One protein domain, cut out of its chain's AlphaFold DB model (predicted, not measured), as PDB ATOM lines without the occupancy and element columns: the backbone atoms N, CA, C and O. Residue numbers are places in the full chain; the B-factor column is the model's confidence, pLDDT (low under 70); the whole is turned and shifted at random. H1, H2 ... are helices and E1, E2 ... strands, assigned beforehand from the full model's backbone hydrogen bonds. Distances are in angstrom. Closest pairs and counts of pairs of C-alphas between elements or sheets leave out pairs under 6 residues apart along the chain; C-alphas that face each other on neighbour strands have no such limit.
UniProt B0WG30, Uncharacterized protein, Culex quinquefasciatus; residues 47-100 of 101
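AT A GLANCE: This is residues 47 to 100 of the 101 residues of an uncharacterized protein of Culex quinquefasciatus (UniProt B0WG30). The model is a drawn-out string of parts with no common core: two small strand hairpins, E1 with E2 and E3 with E4, follow each other along a rod, and the long helix H2 makes one end of it, its residues 88 to 99 sticking out free. The hairpin E3 and E4 sits near the middle, while E1 and E2, with the short helix H1 before them, make the other end. The printed part has 54 residues, with two named helices and four named strands in the order H1 E1 E2 E3 E4 H2, and the class is mixed, helices and strands. Each hairpin is its own antiparallel sheet of two strands, in the orders E1 - E2 and E3 - E4. The whole is extended, with a radius of gyration of the C-alphas of 16.2 A and spans of 51 by 21 by 15 A.

HOW THE PARTS SIT: E1, residues 56 to 59, and E2, residues 62 to 65, are a hairpin, antiparallel at 146 degrees. N 57 and O 64 are within hydrogen-bond range at 2.9 A, and so are N 64 and O 57 at 2.8 A. E3, residues 69 to 72, and E4, residues 75 to 78, are a second hairpin, antiparallel at 145 degrees, with N 70 and O 77 within hydrogen-bond range at 3.0 A and N 77 and O 70 at 2.8 A. E2 and E3 are apart, though they follow each other in the chain. H2, residues 84 to 99, has 4 pairs of C-alphas within 8 A of E4; the closest are those of Leu 76 and Glu 86, 5.6 A apart. H1, residues 47 to 53, is apart from E2, E3, E4 and H2. In H2 every O i to N i+4 pair is within hydrogen-bond range; in H1, 2 of 3 are.

IN THESE COORDINATES: H2 measures 22.2 A from C-alpha 84 at (12.405, -50.306, 29.045) to C-alpha 99 at (20.632, -33.600, 41.188). H1 begins at C-alpha 47, (4.567, -60.593, 12.781), and measures 9.9 A. E1 measures 9.7 A, E2 10.2 A, E3 9.6 A and E4 9.8 A.

THE WHOLE: The C-alphas farthest apart are those of Gly 61 and Tyr 99, at 52.3 A. Residues 58 to 63 and 88 to 100 stand free; the body without them has 35 residues and spans 31 by 18 by 11 A. The printed part has no cut, and the five links between named elements are tight. The mean pLDDT of the printed part is 83.6, and residues 47 to 54 are under 70.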
ATOM      1  N   GLU A  47       3.927 -61.096  14.019       61.94
ATOM      2  CA  GLU A  47       4.567 -60.593  12.781       61.94
ATOM      3  C   GLU A  47       3.831 -61.031  11.501       61.94
ATOM      4  O   GLU A  47       3.644 -60.233  10.587       61.94
ATOM      5  N   SER A  48       3.316 -62.263  11.460       60.50
ATOM      6  CA  SER A  48       2.503 -62.771  10.344       60.50
ATOM      7  C   SER A  48       1.144 -62.070  10.191       60.50
ATOM      8  O   SER A  48       0.578 -62.068   9.098       60.50
ATOM      9  N   LEU A  49       0.629 -61.475  11.266       60.31
ATOM     10  CA  LEU A  49      -0.606 -60.693  11.344       60.31
ATOM     11  C   LEU A  49      -0.341 -59.208  11.051       60.31
ATOM     12  O   LEU A  49      -1.101 -58.607  10.302       60.31
ATOM     13  N   ASN A  50       0.772 -58.647  11.532       59.78
ATOM     14  CA  ASN A  50       1.211 -57.279  11.225       59.78
ATOM     15  C   ASN A  50       1.382 -57.055   9.715       59.78
ATOM     16  O   ASN A  50       0.851 -56.090   9.168       59.78
ATOM     17  N   SER A  51       2.027 -57.994   9.016       60.66
ATOM     18  CA  SER A  51       2.182 -57.951   7.553       60.66
ATOM     19  C   SER A  51       0.851 -58.013   6.795       60.66
ATOM     20  O   SER A  51       0.788 -57.631   5.631       60.66
ATOM     21  N   ARG A  52      -0.207 -58.532   7.434       61.59
ATOM     22  CA  ARG A  52      -1.546 -58.696   6.848       61.59
ATOM     23  C   ARG A  52      -2.500 -57.555   7.200       61.59
ATOM     24  O   ARG A  52      -3.457 -57.349   6.464       61.59
ATOM     25  N   ILE A  53      -2.272 -56.859   8.314       65.00
ATOM     26  CA  ILE A  53      -3.217 -55.882   8.870       65.00
ATOM     27  C   ILE A  53      -2.919 -54.443   8.423       65.00
ATOM     28  O   ILE A  53      -3.837 -53.632   8.372       65.00
ATOM     29  N   GLY A  54      -1.698 -54.111   7.992       66.31
ATOM     30  CA  GLY A  54      -1.394 -52.742   7.554       66.31
ATOM     31  C   GLY A  54      -1.599 -51.694   8.671       66.31
ATOM     32  O   GLY A  54      -1.716 -52.054   9.841       66.31
ATOM     33  N   PRO A  55      -1.624 -50.386   8.351       72.12
ATOM     34  CA  PRO A  55      -1.679 -49.308   9.352       72.12
ATOM     35  C   PRO A  55      -3.042 -49.154  10.058       72.12
ATOM     36  O   PRO A  55      -3.176 -48.351  10.981       72.12
ATOM     37  N   SER A  56      -4.064 -49.904   9.634       75.50
ATOM     38  CA  SER A  56      -5.429 -49.809  10.154       75.50
ATOM     39  C   SER A  56      -6.062 -51.190  10.283       75.50
ATOM     40  O   SER A  56      -6.128 -51.930   9.302       75.50
ATOM     41  N   VAL A  57      -6.598 -51.519  11.456       80.81
ATOM     42  CA  VAL A  57      -7.311 -52.779  11.694       80.81
ATOM     43  C   VAL A  57      -8.816 -52.560  11.574       80.81
ATOM     44  O   VAL A  57      -9.350 -51.607  12.134       80.81
ATOM     45  N   THR A  58      -9.509 -53.431  10.836       78.75
ATOM     46  CA  THR A  58     -10.978 -53.403  10.760       78.75
ATOM     47  C   THR A  58     -11.540 -54.444  11.720       78.75
ATOM     48  O   THR A  58     -11.290 -55.636  11.539       78.75
ATOM     49  N   ILE A  59     -12.273 -54.006  12.743       79.75
ATOM     50  CA  ILE A  59     -12.933 -54.877  13.726       79.75
ATOM     51  C   ILE A  59     -14.424 -54.553  13.677       79.75
ATOM     52  O   ILE A  59     -14.802 -53.394  13.797       79.75
ATOM     53  N   ASP A  60     -15.271 -55.558  13.444       80.88
ATOM     54  CA  ASP A  60     -16.738 -55.415  13.378       80.88
ATOM     55  C   ASP A  60     -17.249 -54.338  12.393       80.88
ATOM     56  O   ASP A  60     -18.322 -53.759  12.568       80.88
ATOM     57  N   GLY A  61     -16.481 -54.091  11.324       78.75
ATOM     58  CA  GLY A  61     -16.778 -53.084  10.297       78.75
ATOM     59  C   GLY A  61     -16.279 -51.672  10.621       78.75
ATOM     60  O   GLY A  61     -16.375 -50.795   9.767       78.75
ATOM     61  N   ASP A  62     -15.702 -51.464  11.804       80.62
ATOM     62  CA  ASP A  62     -15.120 -50.199  12.238       80.62
ATOM     63  C   ASP A  62     -13.591 -50.212  12.023       80.62
ATOM     64  O   ASP A  62     -12.910 -51.189  12.345       80.62
ATOM     65  N   GLN A  63     -13.040 -49.132  11.453       80.38
ATOM     66  CA  GLN A  63     -11.593 -48.964  11.277       80.38
ATOM     67  C   GLN A  63     -10.959 -48.345  12.518       80.38
ATOM     68  O   GLN A  63     -11.386 -47.291  12.987       80.38
ATOM     69  N   PHE A  64      -9.877 -48.960  12.982       83.69
ATOM     70  CA  PHE A  64      -9.085 -48.470  14.095       83.69
ATOM     71  C   PHE A  64      -7.625 -48.293  13.701       83.69
ATOM     72  O   PHE A  64      -7.050 -49.083  12.949       83.69
ATOM     73  N   GLU A  65      -7.019 -47.254  14.259       84.50
ATOM     74  CA  GLU A  65      -5.606 -46.944  14.081       84.50
ATOM     75  C   GLU A  65      -4.739 -47.901  14.908       84.50
ATOM     76  O   GLU A  65      -5.005 -48.139  16.097       84.50
ATOM     77  N   VAL A  66      -3.691 -48.428  14.272       85.06
ATOM     78  CA  VAL A  66      -2.646 -49.197  14.947       85.06
ATOM     79  C   VAL A  66      -1.556 -48.236  15.421       85.06
ATOM     80  O   VAL A  66      -1.065 -47.420  14.645       85.06
ATOM     81  N   VAL A  67      -1.175 -48.330  16.693       86.06
ATOM     82  CA  VAL A  67      -0.183 -47.452  17.327       86.06
ATOM     83  C   VAL A  67       1.012 -48.269  17.806       86.06
ATOM     84  O   VAL A  67       0.850 -49.330  18.408       86.06
ATOM     85  N   ASP A  68       2.214 -47.736  17.600       85.69
ATOM     86  CA  ASP A  68       3.473 -48.370  18.020       85.69
ATOM     87  C   ASP A  68       3.745 -48.256  19.529       85.69
ATOM     88  O   ASP A  68       4.565 -48.988  20.094       85.69
ATOM     89  N   GLU A  69       3.077 -47.311  20.188       88.88
ATOM     90  CA  GLU A  69       3.281 -46.948  21.586       88.88
ATOM     91  C   GLU A  69       1.947 -46.650  22.258       88.88
ATOM     92  O   GLU A  69       1.148 -45.857  21.765       88.88
ATOM     93  N   PHE A  70       1.710 -47.244  23.422       88.75
ATOM     94  CA  PHE A  70       0.482 -47.004  24.166       88.75
ATOM     95  C   PHE A  70       0.734 -46.994  25.672       88.75
ATOM     96  O   PHE A  70       1.623 -47.677  26.178       88.75
ATOM     97  N   VAL A  71      -0.047 -46.197  26.401       89.50
ATOM     98  CA  VAL A  71       0.033 -46.123  27.862       89.50
ATOM     99  C   VAL A  71      -0.919 -47.142  28.481       89.50
ATOM    100  O   VAL A  71      -2.131 -46.937  28.498       89.50
ATOM    101  N   TYR A  72      -0.362 -48.206  29.055       86.81
ATOM    102  CA  TYR A  72      -1.101 -49.208  29.816       86.81
ATOM    103  C   TYR A  72      -0.873 -49.030  31.308       86.81
ATOM    104  O   TYR A  72       0.270 -49.062  31.767       86.81
ATOM    105  N   LEU A  73      -1.951 -48.855  32.079       90.00
ATOM    106  CA  LEU A  73      -1.879 -48.702  33.540       90.00
ATOM    107  C   LEU A  73      -0.842 -47.642  33.972       90.00
ATOM    108  O   LEU A  73      -0.116 -47.804  34.949       90.00
ATOM    109  N   GLY A  74      -0.729 -46.566  33.187       87.12
ATOM    110  CA  GLY A  74       0.220 -45.481  33.427       87.12
ATOM    111  C   GLY A  74       1.662 -45.747  32.983       87.12
ATOM    112  O   GLY A  74       2.510 -44.905  33.252       87.12
ATOM    113  N   SER A  75       1.973 -46.862  32.316       88.31
ATOM    114  CA  SER A  75       3.303 -47.155  31.757       88.31
ATOM    115  C   SER A  75       3.263 -47.200  30.234       88.31
ATOM    116  O   SER A  75       2.365 -47.805  29.657       88.31
ATOM    117  N   LEU A  76       4.244 -46.582  29.575       91.56
ATOM    118  CA  LEU A  76       4.371 -46.657  28.123       91.56
ATOM    119  C   LEU A  76       4.899 -48.040  27.723       91.56
ATOM    120  O   LEU A  76       6.004 -48.432  28.107       91.56
ATOM    121  N   VAL A  77       4.094 -48.746  26.937       90.88
ATOM    122  CA  VAL A  77       4.375 -50.048  26.334       90.88
ATOM    123  C   VAL A  77       4.607 -49.845  24.840       90.88
ATOM    124  O   VAL A  77       3.837 -49.155  24.174       90.88
ATOM    125  N   THR A  78       5.677 -50.434  24.315       88.62
ATOM    126  CA  THR A  78       6.007 -50.398  22.882       88.62
ATOM    127  C   THR A  78       5.458 -51.612  22.131       88.62
ATOM    128  O   THR A  78       5.136 -52.622  22.752       88.62
ATOM    129  N   LEU A  79       5.504 -51.582  20.797       86.56
ATOM    130  CA  LEU A  79       5.235 -52.717  19.899       86.56
ATOM    131  C   LEU A  79       5.936 -54.026  20.317       86.56
ATOM    132  O   LEU A  79       5.358 -55.109  20.265       86.56
ATOM    133  N   ASP A  80       7.177 -53.935  20.797       84.31
ATOM    134  CA  ASP A  80       7.947 -55.080  21.310       84.31
ATOM    135  C   ASP A  80       7.451 -55.619  22.672       84.31
ATOM    136  O   ASP A  80       8.111 -56.463  23.278       84.31
ATOM    137  N   ASN A  81       6.343 -55.093  23.204       83.06
ATOM    138  CA  ASN A  81       5.883 -55.307  24.576       83.06
ATOM    139  C   ASN A  81       6.970 -54.987  25.626       83.06
ATOM    140  O   ASN A  81       7.123 -55.668  26.641       83.06
ATOM    141  N   LYS A  82       7.784 -53.958  25.358       88.06
ATOM    142  CA  LYS A  82       8.853 -53.498  26.249       88.06
ATOM    143  C   LYS A  82       8.445 -52.194  26.919       88.06
ATOM    144  O   LYS A  82       7.992 -51.259  26.268       88.06
ATOM    145  N   CYS A  83       8.724 -52.103  28.216       90.19
ATOM    146  CA  CYS A  83       8.580 -50.871  29.001       90.19
ATOM    147  C   CYS A  83       9.940 -50.219  29.308       90.19
ATOM    148  O   CYS A  83      10.030 -49.275  30.089       90.19
ATOM    149  N   SER A  84      11.033 -50.724  28.722       91.44
ATOM    150  CA  SER A  84      12.405 -50.306  29.045       91.44
ATOM    151  C   SER A  84      12.652 -48.817  28.800       91.44
ATOM    152  O   SER A  84      13.357 -48.174  29.582       91.44
ATOM    153  N   ARG A  85      12.045 -48.242  27.753       89.19
ATOM    154  CA  ARG A  85      12.134 -46.804  27.468       89.19
ATOM    155  C   ARG A  85      11.446 -45.968  28.543       89.19
ATOM    156  O   ARG A  85      12.016 -44.973  28.982       89.19
ATOM    157  N   GLU A  86      10.271 -46.392  28.999       91.88
ATOM    158  CA  GLU A  86       9.551 -45.721  30.083       91.88
ATOM    159  C   GLU A  86      10.335 -45.781  31.395       91.88
ATOM    160  O   GLU A  86      10.500 -44.766  32.068       91.88
ATOM    161  N   ILE A  87      10.892 -46.950  31.720       93.31
ATOM    162  CA  ILE A  87      11.742 -47.135  32.901       93.31
ATOM    163  C   ILE A  87      12.949 -46.192  32.834       93.31
ATOM    164  O   ILE A  87      13.193 -45.428  33.768       93.31
ATOM    165  N   ARG A  88      13.668 -46.175  31.704       94.00
ATOM    166  CA  ARG A  88      14.816 -45.280  31.499       94.00
ATOM    167  C   ARG A  88      14.417 -43.810  31.640       94.00
ATOM    168  O   ARG A  88      15.126 -43.050  32.296       94.00
ATOM    169  N   ARG A  89      13.282 -43.409  31.060       93.31
ATOM    170  CA  ARG A  89      12.754 -42.040  31.149       93.31
ATOM    171  C   ARG A  89      12.495 -41.637  32.598       93.31
ATOM    172  O   ARG A  89      12.916 -40.552  33.000       93.31
ATOM    173  N   ARG A  90      11.846 -42.498  33.388       93.69
ATOM    174  CA  ARG A  90      11.572 -42.237  34.812       93.69
ATOM    175  C   ARG A  90      12.849 -42.126  35.633       93.69
ATOM    176  O   ARG A  90      12.949 -41.199  36.426       93.69
ATOM    177  N   ILE A  91      13.833 -42.995  35.393       95.44
ATOM    178  CA  ILE A  91      15.139 -42.929  36.067       95.44
ATOM    179  C   ILE A  91      15.826 -41.595  35.770       95.44
ATOM    180  O   ILE A  91      16.198 -40.888  36.696       95.44
ATOM    181  N   ILE A  92      15.943 -41.206  34.496       94.81
ATOM    182  CA  ILE A  92      16.597 -39.943  34.113       94.81
ATOM    183  C   ILE A  92      15.855 -38.739  34.701       94.81
ATOM    184  O   ILE A  92      16.488 -37.811  35.196       94.81
ATOM    185  N   THR A  93      14.522 -38.753  34.656       93.38
ATOM    186  CA  THR A  93      13.694 -37.674  35.214       93.38
ATOM    187  C   THR A  93      13.884 -37.567  36.725       93.38
ATOM    188  O   THR A  93      14.088 -36.467  37.227       93.38
ATOM    189  N   GLY A  94      13.890 -38.698  37.437       92.81
ATOM    190  CA  GLY A  94      14.148 -38.745  38.875       92.81
ATOM    191  C   GLY A  94      15.555 -38.268  39.230       92.81
ATOM    192  O   GLY A  94      15.706 -37.420  40.102       92.81
ATOM    193  N   SER A  95      16.579 -38.726  38.503       94.38
ATOM    194  CA  SER A  95      17.957 -38.266  38.700       94.38
ATOM    195  C   SER A  95      18.089 -36.764  38.459       94.38
ATOM    196  O   SER A  95      18.729 -36.077  39.244       94.38
ATOM    197  N   ARG A  96      17.463 -36.222  37.410       93.56
ATOM    198  CA  ARG A  96      17.462 -34.774  37.162       93.56
ATOM    199  C   ARG A  96      16.757 -34.011  38.274       93.56
ATOM    200  O   ARG A  96      17.300 -33.025  38.734       93.56
ATOM    201  N   ALA A  97      15.596 -34.469  38.730       92.88
ATOM    202  CA  ALA A  97      14.884 -33.818  39.828       92.88
ATOM    203  C   ALA A  97      15.680 -33.834  41.144       92.88
ATOM    204  O   ALA A  97      15.554 -32.915  41.939       92.88
ATOM    205  N   TYR A  98      16.495 -34.869  41.367       92.19
ATOM    206  CA  TYR A  98      17.309 -35.000  42.572       92.19
ATOM    207  C   TYR A  98      18.630 -34.215  42.509       92.19
ATOM    208  O   TYR A  98      19.044 -33.637  43.507       92.19
ATOM    209  N   TYR A  99      19.305 -34.210  41.356       90.06
ATOM    210  CA  TYR A  99      20.632 -33.600  41.188       90.06
ATOM    211  C   TYR A  99      20.614 -32.223  40.503       90.06
ATOM    212  O   TYR A  99      21.677 -31.631  40.328       90.06
ATOM    213  N   SER A 100      19.454 -31.715  40.073       75.00
ATOM    214  CA  SER A 100      19.332 -30.350  39.544       75.00
ATOM    215  C   SER A 100      19.215 -29.358  40.710       75.00
ATOM    216  O   SER A 100      18.299 -29.529  41.513       75.00
TER     217      SER A 100